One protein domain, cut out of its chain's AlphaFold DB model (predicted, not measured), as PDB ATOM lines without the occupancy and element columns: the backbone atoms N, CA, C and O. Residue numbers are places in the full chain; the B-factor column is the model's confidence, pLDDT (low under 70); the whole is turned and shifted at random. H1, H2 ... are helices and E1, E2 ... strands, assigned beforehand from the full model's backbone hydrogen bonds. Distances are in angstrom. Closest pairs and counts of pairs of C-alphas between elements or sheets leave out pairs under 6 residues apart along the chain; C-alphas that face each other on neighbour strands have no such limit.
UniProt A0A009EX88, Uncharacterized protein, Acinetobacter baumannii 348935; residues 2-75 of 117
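Overview. This is residues 2 to 75 of the 117 residues of an uncharacterized protein of Acinetobacter baumannii 348935 (UniProt A0A009EX88). A small, twisted sheet of four strands has H2 across one face, and on that same side the chain arches away from the sheet through H3 before coming back to E3. H1 grazes the sheet where E2 begins, and residues 2 to 13, a long stretch with no named element, run past the other side of the sheet. The printed part has 74 residues, with three named helices and four named strands in the order E1 H1 E2 H2 H3 E3 E4. The sheet is mixed, in the order E1, E2, E3, E4, and the class is mixed, helices and strands. The whole is compact and rounded, with a radius of gyration of the C-alphas of 11.4 A and spans of 28 by 27 by 20 A.

Along the chain. The longest strand is E3, residues 58 to 63, 16.3 A from first to last C-alpha. E2 is residues 27 to 31, 13.3 A, and E4 is residues 68 to 72, 13.0 A, ending with C-alpha 72 at (2.382, 32.844, 103.628). E1 is short, residues 14 to 16, beginning with C-alpha 14 at (-3.010, 47.411, 100.964). H3, residues 43 to 52, is 14.3 A long and begins with C-alpha 43 at (5.360, 42.954, 84.898). H1 is residues 21 to 26, and H2 is residues 34 to 40.

Arrangement. Inner strands E2 and E3 are parallel, at 22 degrees, with N 30 and O 60 2.8 A apart, within hydrogen-bond range. Edge strand E1 is antiparallel to E2, at 139 degrees, with N 16 and O 29 2.8 A apart. E3 and edge strand E4 form a hairpin, antiparallel at 158 degrees, with N 70 and O 61 2.8 A apart. Across the sheet the strands' lines turn by 83 degrees. H2 is on the sheet at a height of 8.7 A, over E2, and runs only just across the strands, at 60.5 degrees to E2 on the local plane. The closest C-alphas of H2 and E1 are those of Pro 34 and His 14, 6.7 A apart. E2, H2, H3 and E3 make a strand-helix-strand unit, two parallel neighbour strands with helices between, and its crossover is left-handed. H3 is not on the sheet, and H2 and H3 meet only through their link. H1 only grazes the sheet, with residues 21 to 26. H1 and H3 are close but not clearly touching, the closest C-alphas being those of Thr 23 and Ala 50, 5.7 A apart. Every O i to N i+4 pair is within hydrogen-bond range in H2 and H3, and 1 of 2 in H1.

Size, cuts and confidence. The C-alphas farthest apart are those of Met 35 and His 75, 30.7 A. The printed part has no cut, and the links between named elements are tight. Mean pLDDT of the printed part is 85.2; residues 2 to 6 are under 70.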
ATOM      1  N   THR A   2      -5.805  28.115 105.138       41.16
ATOM      2  CA  THR A   2      -5.810  29.110 104.059       41.16
ATOM      3  C   THR A   2      -5.888  30.502 104.683       41.16
ATOM      4  O   THR A   2      -6.775  30.784 105.488       41.16
ATOM      5  N   THR A   3      -4.953  31.381 104.346       52.75
ATOM      6  CA  THR A   3      -4.912  32.777 104.804       52.75
ATOM      7  C   THR A   3      -6.015  33.649 104.196       52.75
ATOM      8  O   THR A   3      -6.171  34.795 104.600       52.75
ATOM      9  N   SER A   4      -6.863  33.073 103.337       54.16
ATOM     10  CA  SER A   4      -7.990  33.667 102.602       54.16
ATOM     11  C   SER A   4      -9.054  34.416 103.429       54.16
ATOM     12  O   SER A   4     -10.038  34.894 102.872       54.16
ATOM     13  N   ARG A   5      -8.885  34.554 104.753       54.69
ATOM     14  CA  ARG A   5      -9.725  35.385 105.637       54.69
ATOM     15  C   ARG A   5      -8.945  36.310 106.580       54.69
ATOM     16  O   ARG A   5      -9.564  36.975 107.411       54.69
ATOM     17  N   LYS A   6      -7.611  36.359 106.508       67.81
ATOM     18  CA  LYS A   6      -6.809  37.248 107.358       67.81
ATOM     19  C   LYS A   6      -6.783  38.645 106.744       67.81
ATOM     20  O   LYS A   6      -6.337  38.828 105.620       67.81
ATOM     21  N   LYS A   7      -7.257  39.639 107.498       78.44
ATOM     22  CA  LYS A   7      -6.979  41.046 107.192       78.44
ATOM     23  C   LYS A   7      -5.589  41.357 107.725       78.44
ATOM     24  O   LYS A   7      -5.363  41.249 108.929       78.44
ATOM     25  N   PHE A   8      -4.664  41.698 106.841       85.94
ATOM     26  CA  PHE A   8      -3.351  42.163 107.260       85.94
ATOM     27  C   PHE A   8      -3.446  43.598 107.793       85.94
ATOM     28  O   PHE A   8      -4.220  44.415 107.294       85.94
ATOM     29  N   HIS A   9      -2.682  43.890 108.844       85.31
ATOM     30  CA  HIS A   9      -2.588  45.226 109.432       85.31
ATOM     31  C   HIS A   9      -1.442  46.011 108.797       85.31
ATOM     32  O   HIS A   9      -0.646  45.449 108.045       85.31
ATOM     33  N   TYR A  10      -1.344  47.304 109.110       83.25
ATOM     34  CA  TYR A  10      -0.188  48.115 108.732       83.25
ATOM     35  C   TYR A  10       1.129  47.397 109.111       83.25
ATOM     36  O   TYR A  10       1.214  46.871 110.222       83.25
ATOM     37  N   PRO A  11       2.142  47.344 108.224       86.06
ATOM     38  CA  PRO A  11       2.239  48.010 106.927       86.06
ATOM     39  C   PRO A  11       1.831  47.121 105.735       86.06
ATOM     40  O   PRO A  11       2.333  47.329 104.649       86.06
ATOM     41  N   TYR A  12       0.964  46.120 105.887       90.12
ATOM     42  CA  TYR A  12       0.560  45.206 104.799       90.12
ATOM     43  C   TYR A  12      -0.939  45.281 104.480       90.12
ATOM     44  O   TYR A  12      -1.529  44.338 103.961       90.12
ATOM     45  N   ALA A  13      -1.586  46.390 104.836       86.94
ATOM     46  CA  ALA A  13      -3.035  46.540 104.721       86.94
ATOM     47  C   ALA A  13      -3.528  46.747 103.275       86.94
ATOM     48  O   ALA A  13      -4.731  46.649 103.032       86.94
ATOM     49  N   HIS A  14      -2.635  47.045 102.327       87.62
ATOM     50  CA  HIS A  14      -3.010  47.411 100.964       87.62
ATOM     51  C   HIS A  14      -2.884  46.205 100.029       87.62
ATOM     52  O   HIS A  14      -1.761  45.746  99.805       87.62
ATOM     53  N   PRO A  15      -3.996  45.682  99.482       89.69
ATOM     54  CA  PRO A  15      -3.948  44.647  98.461       89.69
ATOM     55  C   PRO A  15      -3.525  45.231  97.108       89.69
ATOM     56  O   PRO A  15      -3.864  46.367  96.769       89.69
ATOM     57  N   TRP A  16      -2.850  44.421  96.300       90.00
ATOM     58  CA  TRP A  16      -2.472  44.743  94.928       90.00
ATOM     59  C   TRP A  16      -2.830  43.599  93.984       90.00
ATOM     60  O   TRP A  16      -2.752  42.426  94.348       90.00
ATOM     61  N   HIS A  17      -3.184  43.955  92.753       89.25
ATOM     62  CA  HIS A  17      -3.460  43.004  91.686       89.25
ATOM     63  C   HIS A  17      -2.523  43.300  90.526       89.25
ATOM     64  O   HIS A  17      -2.395  44.446  90.093       89.25
ATOM     65  N   SER A  18      -1.862  42.265  90.024       86.81
ATOM     66  CA  SER A  18      -1.071  42.394  88.807       86.81
ATOM     67  C   SER A  18      -1.973  42.426  87.568       86.81
ATOM     68  O   SER A  18      -3.166  42.129  87.649       86.81
ATOM     69  N   SER A  19      -1.414  42.739  86.401       86.31
ATOM     70  CA  SER A  19      -2.131  42.580  85.129       86.31
ATOM     71  C   SER A  19      -2.309  41.113  84.712       86.31
ATOM     72  O   SER A  19      -3.094  40.835  83.808       86.31
ATOM     73  N   ASP A  20      -1.595  40.173  85.344       88.12
ATOM     74  CA  ASP A  20      -1.717  38.741  85.076       88.12
ATOM     75  C   ASP A  20      -2.831  38.121  85.934       88.12
ATOM     76  O   ASP A  20      -2.714  37.926  87.148       88.12
ATOM     77  N   ILE A  21      -3.941  37.789  85.275       87.00
ATOM     78  CA  ILE A  21      -5.117  37.198  85.920       87.00
ATOM     79  C   ILE A  21      -4.806  35.810  86.497       87.00
ATOM     80  O   ILE A  21      -5.319  35.477  87.564       87.00
ATOM     81  N   ARG A  22      -3.974  34.998  85.828       88.38
ATOM     82  CA  ARG A  22      -3.628  33.649  86.307       88.38
ATOM     83  C   ARG A  22      -2.809  33.734  87.587       88.38
ATOM     84  O   ARG A  22      -3.059  32.972  88.518       88.38
ATOM     85  N   THR A  23      -1.880  34.682  87.665       89.94
ATOM     86  CA  THR A  23      -1.109  34.940  88.882       89.94
ATOM     87  C   THR A  23      -2.023  35.365  90.027       89.94
ATOM     88  O   THR A  23      -1.939  34.788  91.108       89.94
ATOM     89  N   ASN A  24      -2.956  36.289  89.780       89.81
ATOM     90  CA  ASN A  24      -3.890  36.776  90.803       89.81
ATOM     91  C   ASN A  24      -4.877  35.698  91.311       89.81
ATOM     92  O   ASN A  24      -5.494  35.880  92.354       89.81
ATOM     93  N   GLN A  25      -5.050  34.579  90.597       89.06
ATOM     94  CA  GLN A  25      -5.852  33.440  91.075       89.06
ATOM     95  C   GLN A  25      -5.112  32.580  92.107       89.06
ATOM     96  O   GLN A  25      -5.755  31.893  92.901       89.06
ATOM     97  N   LYS A  26      -3.775  32.585  92.080       90.12
ATOM     98  CA  LYS A  26      -2.929  31.776  92.973       90.12
ATOM     99  C   LYS A  26      -2.313  32.601  94.097       90.12
ATOM    100  O   LYS A  26      -2.147  32.098  95.209       90.12
ATOM    101  N   LEU A  27      -1.953  33.846  93.801       91.69
ATOM    102  CA  LEU A  27      -1.212  34.728  94.688       91.69
ATOM    103  C   LEU A  27      -2.007  35.990  94.990       91.69
ATOM    104  O   LEU A  27      -2.493  36.661  94.081       91.69
ATOM    105  N   ASN A  28      -2.045  36.349  96.269       91.88
ATOM    106  CA  ASN A  28      -2.513  37.656  96.709       91.88
ATOM    107  C   ASN A  28      -1.307  38.506  97.106       91.88
ATOM    108  O   ASN A  28      -0.458  38.054  97.874       91.88
ATOM    109  N   PHE A  29      -1.232  39.741  96.621       91.62
ATOM    110  CA  PHE A  29      -0.126  40.644  96.925       91.62
ATOM    111  C   PHE A  29      -0.572  41.698  97.938       91.62
ATOM    112  O   PHE A  29      -1.628  42.309  97.770       91.62
ATOM    113  N   PHE A  30       0.250  41.949  98.954       91.94
ATOM    114  CA  PHE A  30      -0.008  42.945  99.990       91.94
ATOM    115  C   PHE A  30       1.241  43.763 100.314       91.94
ATOM    116  O   PHE A  30       2.367  43.263 100.267       91.94
ATOM    117  N   GLY A  31       1.044  45.024 100.683       89.81
ATOM    118  CA  GLY A  31       2.136  45.935 101.007       89.81
ATOM    119  C   GLY A  31       1.677  47.208 101.710       89.81
ATOM    120  O   GLY A  31       0.540  47.319 102.185       89.81
ATOM    121  N   SER A  32       2.604  48.159 101.795       85.38
ATOM    122  CA  SER A  32       2.455  49.382 102.589       85.38
ATOM    123  C   SER A  32       1.720  50.494 101.883       85.38
ATOM    124  O   SER A  32       0.921  51.171 102.521       85.38
ATOM    125  N   ASP A  33       1.979  50.673 100.596       86.25
ATOM    126  CA  ASP A  33       1.412  51.736  99.785       86.25
ATOM    127  C   ASP A  33       1.311  51.273  98.317       86.25
ATOM    128  O   ASP A  33       2.271  50.691  97.797       86.25
ATOM    129  N   PRO A  34       0.188  51.537  97.620       85.81
ATOM    130  CA  PRO A  34      -0.005  51.119  96.231       85.81
ATOM    131  C   PRO A  34       1.064  51.619  95.250       85.81
ATOM    132  O   PRO A  34       1.430  50.888  94.332       85.81
ATOM    133  N   MET A  35       1.595  52.837  95.423       87.69
ATOM    134  CA  MET A  35       2.626  53.378  94.528       87.69
ATOM    135  C   MET A  35       3.949  52.621  94.692       87.69
ATOM    136  O   MET A  35       4.614  52.311  93.703       87.69
ATOM    137  N   GLN A  36       4.334  52.289  95.926       84.50
ATOM    138  CA  GLN A  36       5.513  51.454  96.185       84.50
ATOM    139  C   GLN A  36       5.340  50.039  95.628       84.50
ATOM    140  O   GLN A  36       6.256  49.499  95.003       84.50
ATOM    141  N   MET A  37       4.146  49.465  95.779       87.69
ATOM    142  CA  MET A  37       3.834  48.159  95.201       87.69
ATOM    143  C   MET A  37       3.925  48.179  93.675       87.69
ATOM    144  O   MET A  37       4.546  47.283  93.113       87.69
ATOM    145  N   ALA A  38       3.405  49.212  93.008       87.50
ATOM    146  CA  ALA A  38       3.497  49.363  91.555       87.50
ATOM    147  C   ALA A  38       4.949  49.419  91.050       87.50
ATOM    148  O   ALA A  38       5.276  48.840  90.016       87.50
ATOM    149  N   LYS A  39       5.830  50.108  91.789       87.38
ATOM    150  CA  LYS A  39       7.263  50.207  91.463       87.38
ATOM    151  C   LYS A  39       7.983  48.867  91.596       87.38
ATOM    152  O   LYS A  39       8.867  48.572  90.797       87.38
ATOM    153  N   LEU A  40       7.618  48.073  92.600       85.62
ATOM    154  CA  LEU A  40       8.246  46.785  92.882       85.62
ATOM    155  C   LEU A  40       7.701  45.667  91.979       85.62
ATOM    156  O   LEU A  40       8.461  44.917  91.367       85.62
ATOM    157  N   LEU A  41       6.377  45.581  91.860       87.25
ATOM    158  CA  LEU A  41       5.633  44.569  91.109       87.25
ATOM    159  C   LEU A  41       5.539  44.920  89.622       87.25
ATOM    160  O   LEU A  41       4.466  44.907  89.019       87.25
ATOM    161  N   THR A  42       6.691  45.209  89.019       89.38
ATOM    162  CA  THR A  42       6.804  45.352  87.564       89.38
ATOM    163  C   THR A  42       6.337  44.070  86.861       89.38
ATOM    164  O   THR A  42       6.501  42.981  87.420       89.38
ATOM    165  N   PRO A  43       5.826  44.141  85.618       89.50
ATOM    166  CA  PRO A  43       5.360  42.954  84.898       89.50
ATOM    167  C   PRO A  43       6.397  41.822  84.835       89.50
ATOM    168  O   PRO A  43       6.070  40.671  85.099       89.50
ATOM    169  N   GLY A  44       7.671  42.144  84.577       89.81
ATOM    170  CA  GLY A  44       8.743  41.143  84.551       89.81
ATOM    171  C   GLY A  44       9.035  40.517  85.919       89.81
ATOM    172  O   GLY A  44       9.376  39.339  86.002       89.81
ATOM    173  N   PHE A  45       8.883  41.270  87.012       88.50
ATOM    174  CA  PHE A  45       9.012  40.707  88.355       88.50
ATOM    175  C   PHE A  45       7.821  39.813  88.713       88.50
ATOM    176  O   PHE A  45       8.029  38.716  89.222       88.50
ATOM    177  N   VAL A  46       6.598  40.231  88.376       90.25
ATOM    178  CA  VAL A  46       5.385  39.423  88.569       90.25
ATOM    179  C   VAL A  46       5.476  38.097  87.817       90.25
ATOM    180  O   VAL A  46       5.160  37.070  88.405       90.25
ATOM    181  N   LEU A  47       5.950  38.091  86.567       89.75
ATOM    182  CA  LEU A  47       6.130  36.853  85.798       89.75
ATOM    183  C   LEU A  47       7.127  35.902  86.471       89.75
ATOM    184  O   LEU A  47       6.809  34.738  86.681       89.75
ATOM    185  N   ARG A  48       8.280  36.412  86.926       89.00
ATOM    186  CA  ARG A  48       9.250  35.596  87.683       89.00
ATOM    187  C   ARG A  48       8.660  35.025  88.973       89.00
ATOM    188  O   ARG A  48       8.951  33.886  89.328       89.00
ATOM    189  N   LEU A  49       7.834  35.800  89.681       89.38
ATOM    190  CA  LEU A  49       7.107  35.303  90.852       89.38
ATOM    191  C   LEU A  49       6.075  34.239  90.463       89.38
ATOM    192  O   LEU A  49       5.932  33.252  91.177       89.38
ATOM    193  N   ALA A  50       5.369  34.423  89.349       89.31
ATOM    194  CA  ALA A  50       4.387  33.464  88.857       89.31
ATOM    195  C   ALA A  50       5.034  32.112  88.528       89.31
ATOM    196  O   ALA A  50       4.488  31.084  88.927       89.31
ATOM    197  N   ASP A  51       6.206  32.122  87.890       88.69
ATOM    198  CA  ASP A  51       6.985  30.914  87.599       88.69
ATOM    199  C   ASP A  51       7.456  30.236  88.895       88.69
ATOM    200  O   ASP A  51       7.252  29.040  89.095       88.69
ATOM    201  N   PHE A  52       8.013  31.004  89.838       88.31
ATOM    202  CA  PHE A  52       8.487  30.468  91.119       88.31
ATOM    203  C   PHE A  52       7.373  29.834  91.968       88.31
ATOM    204  O   PHE A  52       7.567  28.816  92.639       88.31
ATOM    205  N   PHE A  53       6.188  30.441  91.958       88.44
ATOM    206  CA  PHE A  53       5.027  29.970  92.706       88.44
ATOM    207  C   PHE A  53       4.074  29.122  91.858       88.44
ATOM    208  O   PHE A  53       2.928  28.930  92.257       88.44
ATOM    209  N   GLU A  54       4.510  28.564  90.725       87.06
ATOM    210  CA  GLU A  54       3.624  27.823  89.819       87.06
ATOM    211  C   GLU A  54       2.836  26.715  90.544       87.06
ATOM    212  O   GLU A  54       1.627  26.561  90.338       87.06
ATOM    213  N   GLN A  55       3.503  25.994  91.449       85.75
ATOM    214  CA  GLN A  55       2.945  24.875  92.218       85.75
ATOM    215  C   GLN A  55       2.395  25.294  93.594       85.75
ATOM    216  O   GLN A  55       2.123  24.446  94.448       85.75
ATOM    217  N   ARG A  56       2.262  26.600  93.858       85.56
ATOM    218  CA  ARG A  56       1.885  27.141  95.168       85.56
ATOM    219  C   ARG A  56       0.790  28.193  95.056       85.56
ATOM    220  O   ARG A  56       0.576  28.825  94.030       85.56
ATOM    221  N   GLN A  57       0.102  28.374  96.173       88.69
ATOM    222  CA  GLN A  57      -0.871  29.437  96.368       88.69
ATOM    223  C   GLN A  57      -0.638  30.055  97.741       88.69
ATOM    224  O   GLN A  57      -0.242  29.348  98.673       88.69
ATOM    225  N   GLY A  58      -0.903  31.345  97.884       90.94
ATOM    226  CA  GLY A  58      -0.733  32.022  99.163       90.94
ATOM    227  C   GLY A  58      -0.636  33.529  99.040       90.94
ATOM    228  O   GLY A  58      -0.874  34.107  97.980       90.94
ATOM    229  N   ASP A  59      -0.267  34.153 100.150       92.19
ATOM    230  CA  ASP A  59      -0.121  35.599 100.224       92.19
ATOM    231  C   ASP A  59       1.351  35.995 100.178       92.19
ATOM    232  O   ASP A  59       2.211  35.357 100.793       92.19
ATOM    233  N   LEU A  60       1.620  37.083  99.468       91.88
ATOM    234  CA  LEU A  60       2.918  37.718  99.344       91.88
ATOM    235  C   LEU A  60       2.870  39.087 100.007       91.88
ATOM    236  O   LEU A  60       2.177  39.986  99.536       91.88
ATOM    237  N   LEU A  61       3.610  39.236 101.104       91.69
ATOM    238  CA  LEU A  61       3.732  40.490 101.837       91.69
ATOM    239  C   LEU A  61       5.068  41.147 101.498       91.69
ATOM    240  O   LEU A  61       6.121  40.550 101.722       91.69
ATOM    241  N   PHE A  62       5.034  42.383 101.011       88.31
ATOM    242  CA  PHE A  62       6.239  43.166 100.751       88.31
ATOM    243  C   PHE A  62       6.473  44.166 101.867       88.31
ATOM    244  O   PHE A  62       5.630  45.029 102.129       88.31
ATOM    245  N   HIS A  63       7.635  44.065 102.507       85.50
ATOM    246  CA  HIS A  63       8.064  45.044 103.488       85.50
ATOM    247  C   HIS A  63       8.890  46.145 102.807       85.50
ATOM    248  O   HIS A  63       9.942  45.844 102.236       85.50
ATOM    249  N   PRO A  64       8.445  47.413 102.856       71.31
ATOM    250  CA  PRO A  64       9.068  48.498 102.096       71.31
ATOM    251  C   PRO A  64      10.485  48.841 102.573       71.31
ATOM    252  O   PRO A  64      11.323  49.196 101.755       71.31
ATOM    253  N   GLU A  65      10.768  48.728 103.872       78.12
ATOM    254  CA  GLU A  65      12.025  49.219 104.461       78.12
ATOM    255  C   GLU A  65      13.160  48.187 104.446       78.12
ATOM    256  O   GLU A  65      14.332  48.546 104.428       78.12
ATOM    257  N   SER A  66      12.827  46.896 104.438       79.81
ATOM    258  CA  SER A  66      13.794  45.799 104.568       79.81
ATOM    259  C   SER A  66      14.032  45.052 103.258       79.81
ATOM    260  O   SER A  66      14.755  44.058 103.252       79.81
ATOM    261  N   HIS A  67      13.415  45.512 102.159       76.19
ATOM    262  CA  HIS A  67      13.415  44.833 100.857       76.19
ATOM    263  C   HIS A  67      13.099  43.332 100.979       76.19
ATOM    264  O   HIS A  67      13.686  42.491 100.299       76.19
ATOM    265  N   MET A  68      12.173  42.997 101.877       85.81
ATOM    266  CA  MET A  68      11.824  41.623 102.209       85.81
ATOM    267  C   MET A  68      10.480  41.251 101.587       85.81
ATOM    268  O   MET A  68       9.512  42.011 101.665       85.81
ATOM    269  N   LEU A  69      10.427  40.052 101.010       87.44
ATOM    270  CA  LEU A  69       9.203  39.405 100.560       87.44
ATOM    271  C   LEU A  69       8.897  38.223 101.480       87.44
ATOM    272  O   LEU A  69       9.683  37.280 101.566       87.44
ATOM    273  N   CYS A  70       7.743  38.258 102.139       89.50
ATOM    274  CA  CYS A  70       7.267  37.167 102.977       89.50
ATOM    275  C   CYS A  70       6.178  36.384 102.248       89.50
ATOM    276  O   CYS A  70       5.167  36.954 101.842       89.50
ATOM    277  N   TYR A  71       6.364  35.071 102.138       90.12
ATOM    278  CA  TYR A  71       5.358  34.155 101.614       90.12
ATOM    279  C   TYR A  71       4.606  33.468 102.754       90.12
ATOM    280  O   TYR A  71       5.214  32.870 103.644       90.12
ATOM    281  N   LEU A  72       3.278  33.526 102.702       89.81
ATOM    282  CA  LEU A  72       2.382  32.844 103.628       89.81
ATOM    283  C   LEU A  72       1.528  31.839 102.852       89.81
ATOM    284  O   LEU A  72       0.542  32.196 102.208       89.81
ATOM    285  N   GLY A  73       1.932  30.573 102.921       88.56
ATOM    286  CA  GLY A  73       1.269  29.460 102.247       88.56
ATOM    287  C   GLY A  73       0.390  28.607 103.167       88.56
ATOM    288  O   GLY A  73       0.467  28.708 104.392       88.56
ATOM    289  N   PRO A  74      -0.435  27.714 102.593       85.50
ATOM    290  CA  PRO A  74      -1.292  26.815 103.361       85.50
ATOM    291  C   PRO A  74      -0.548  25.617 103.969       85.50
ATOM    292  O   PRO A  74      -1.102  24.980 104.871       85.50
ATOM    293  N   HIS A  75       0.650  25.312 103.459       87.00
ATOM    294  CA  HIS A  75       1.468  24.155 103.816       87.00
ATOM    295  C   HIS A  75       2.341  24.444 105.041       87.00
ATOM    296  O   HIS A  75       2.975  25.497 105.121       87.00
TER     297      HIS A  75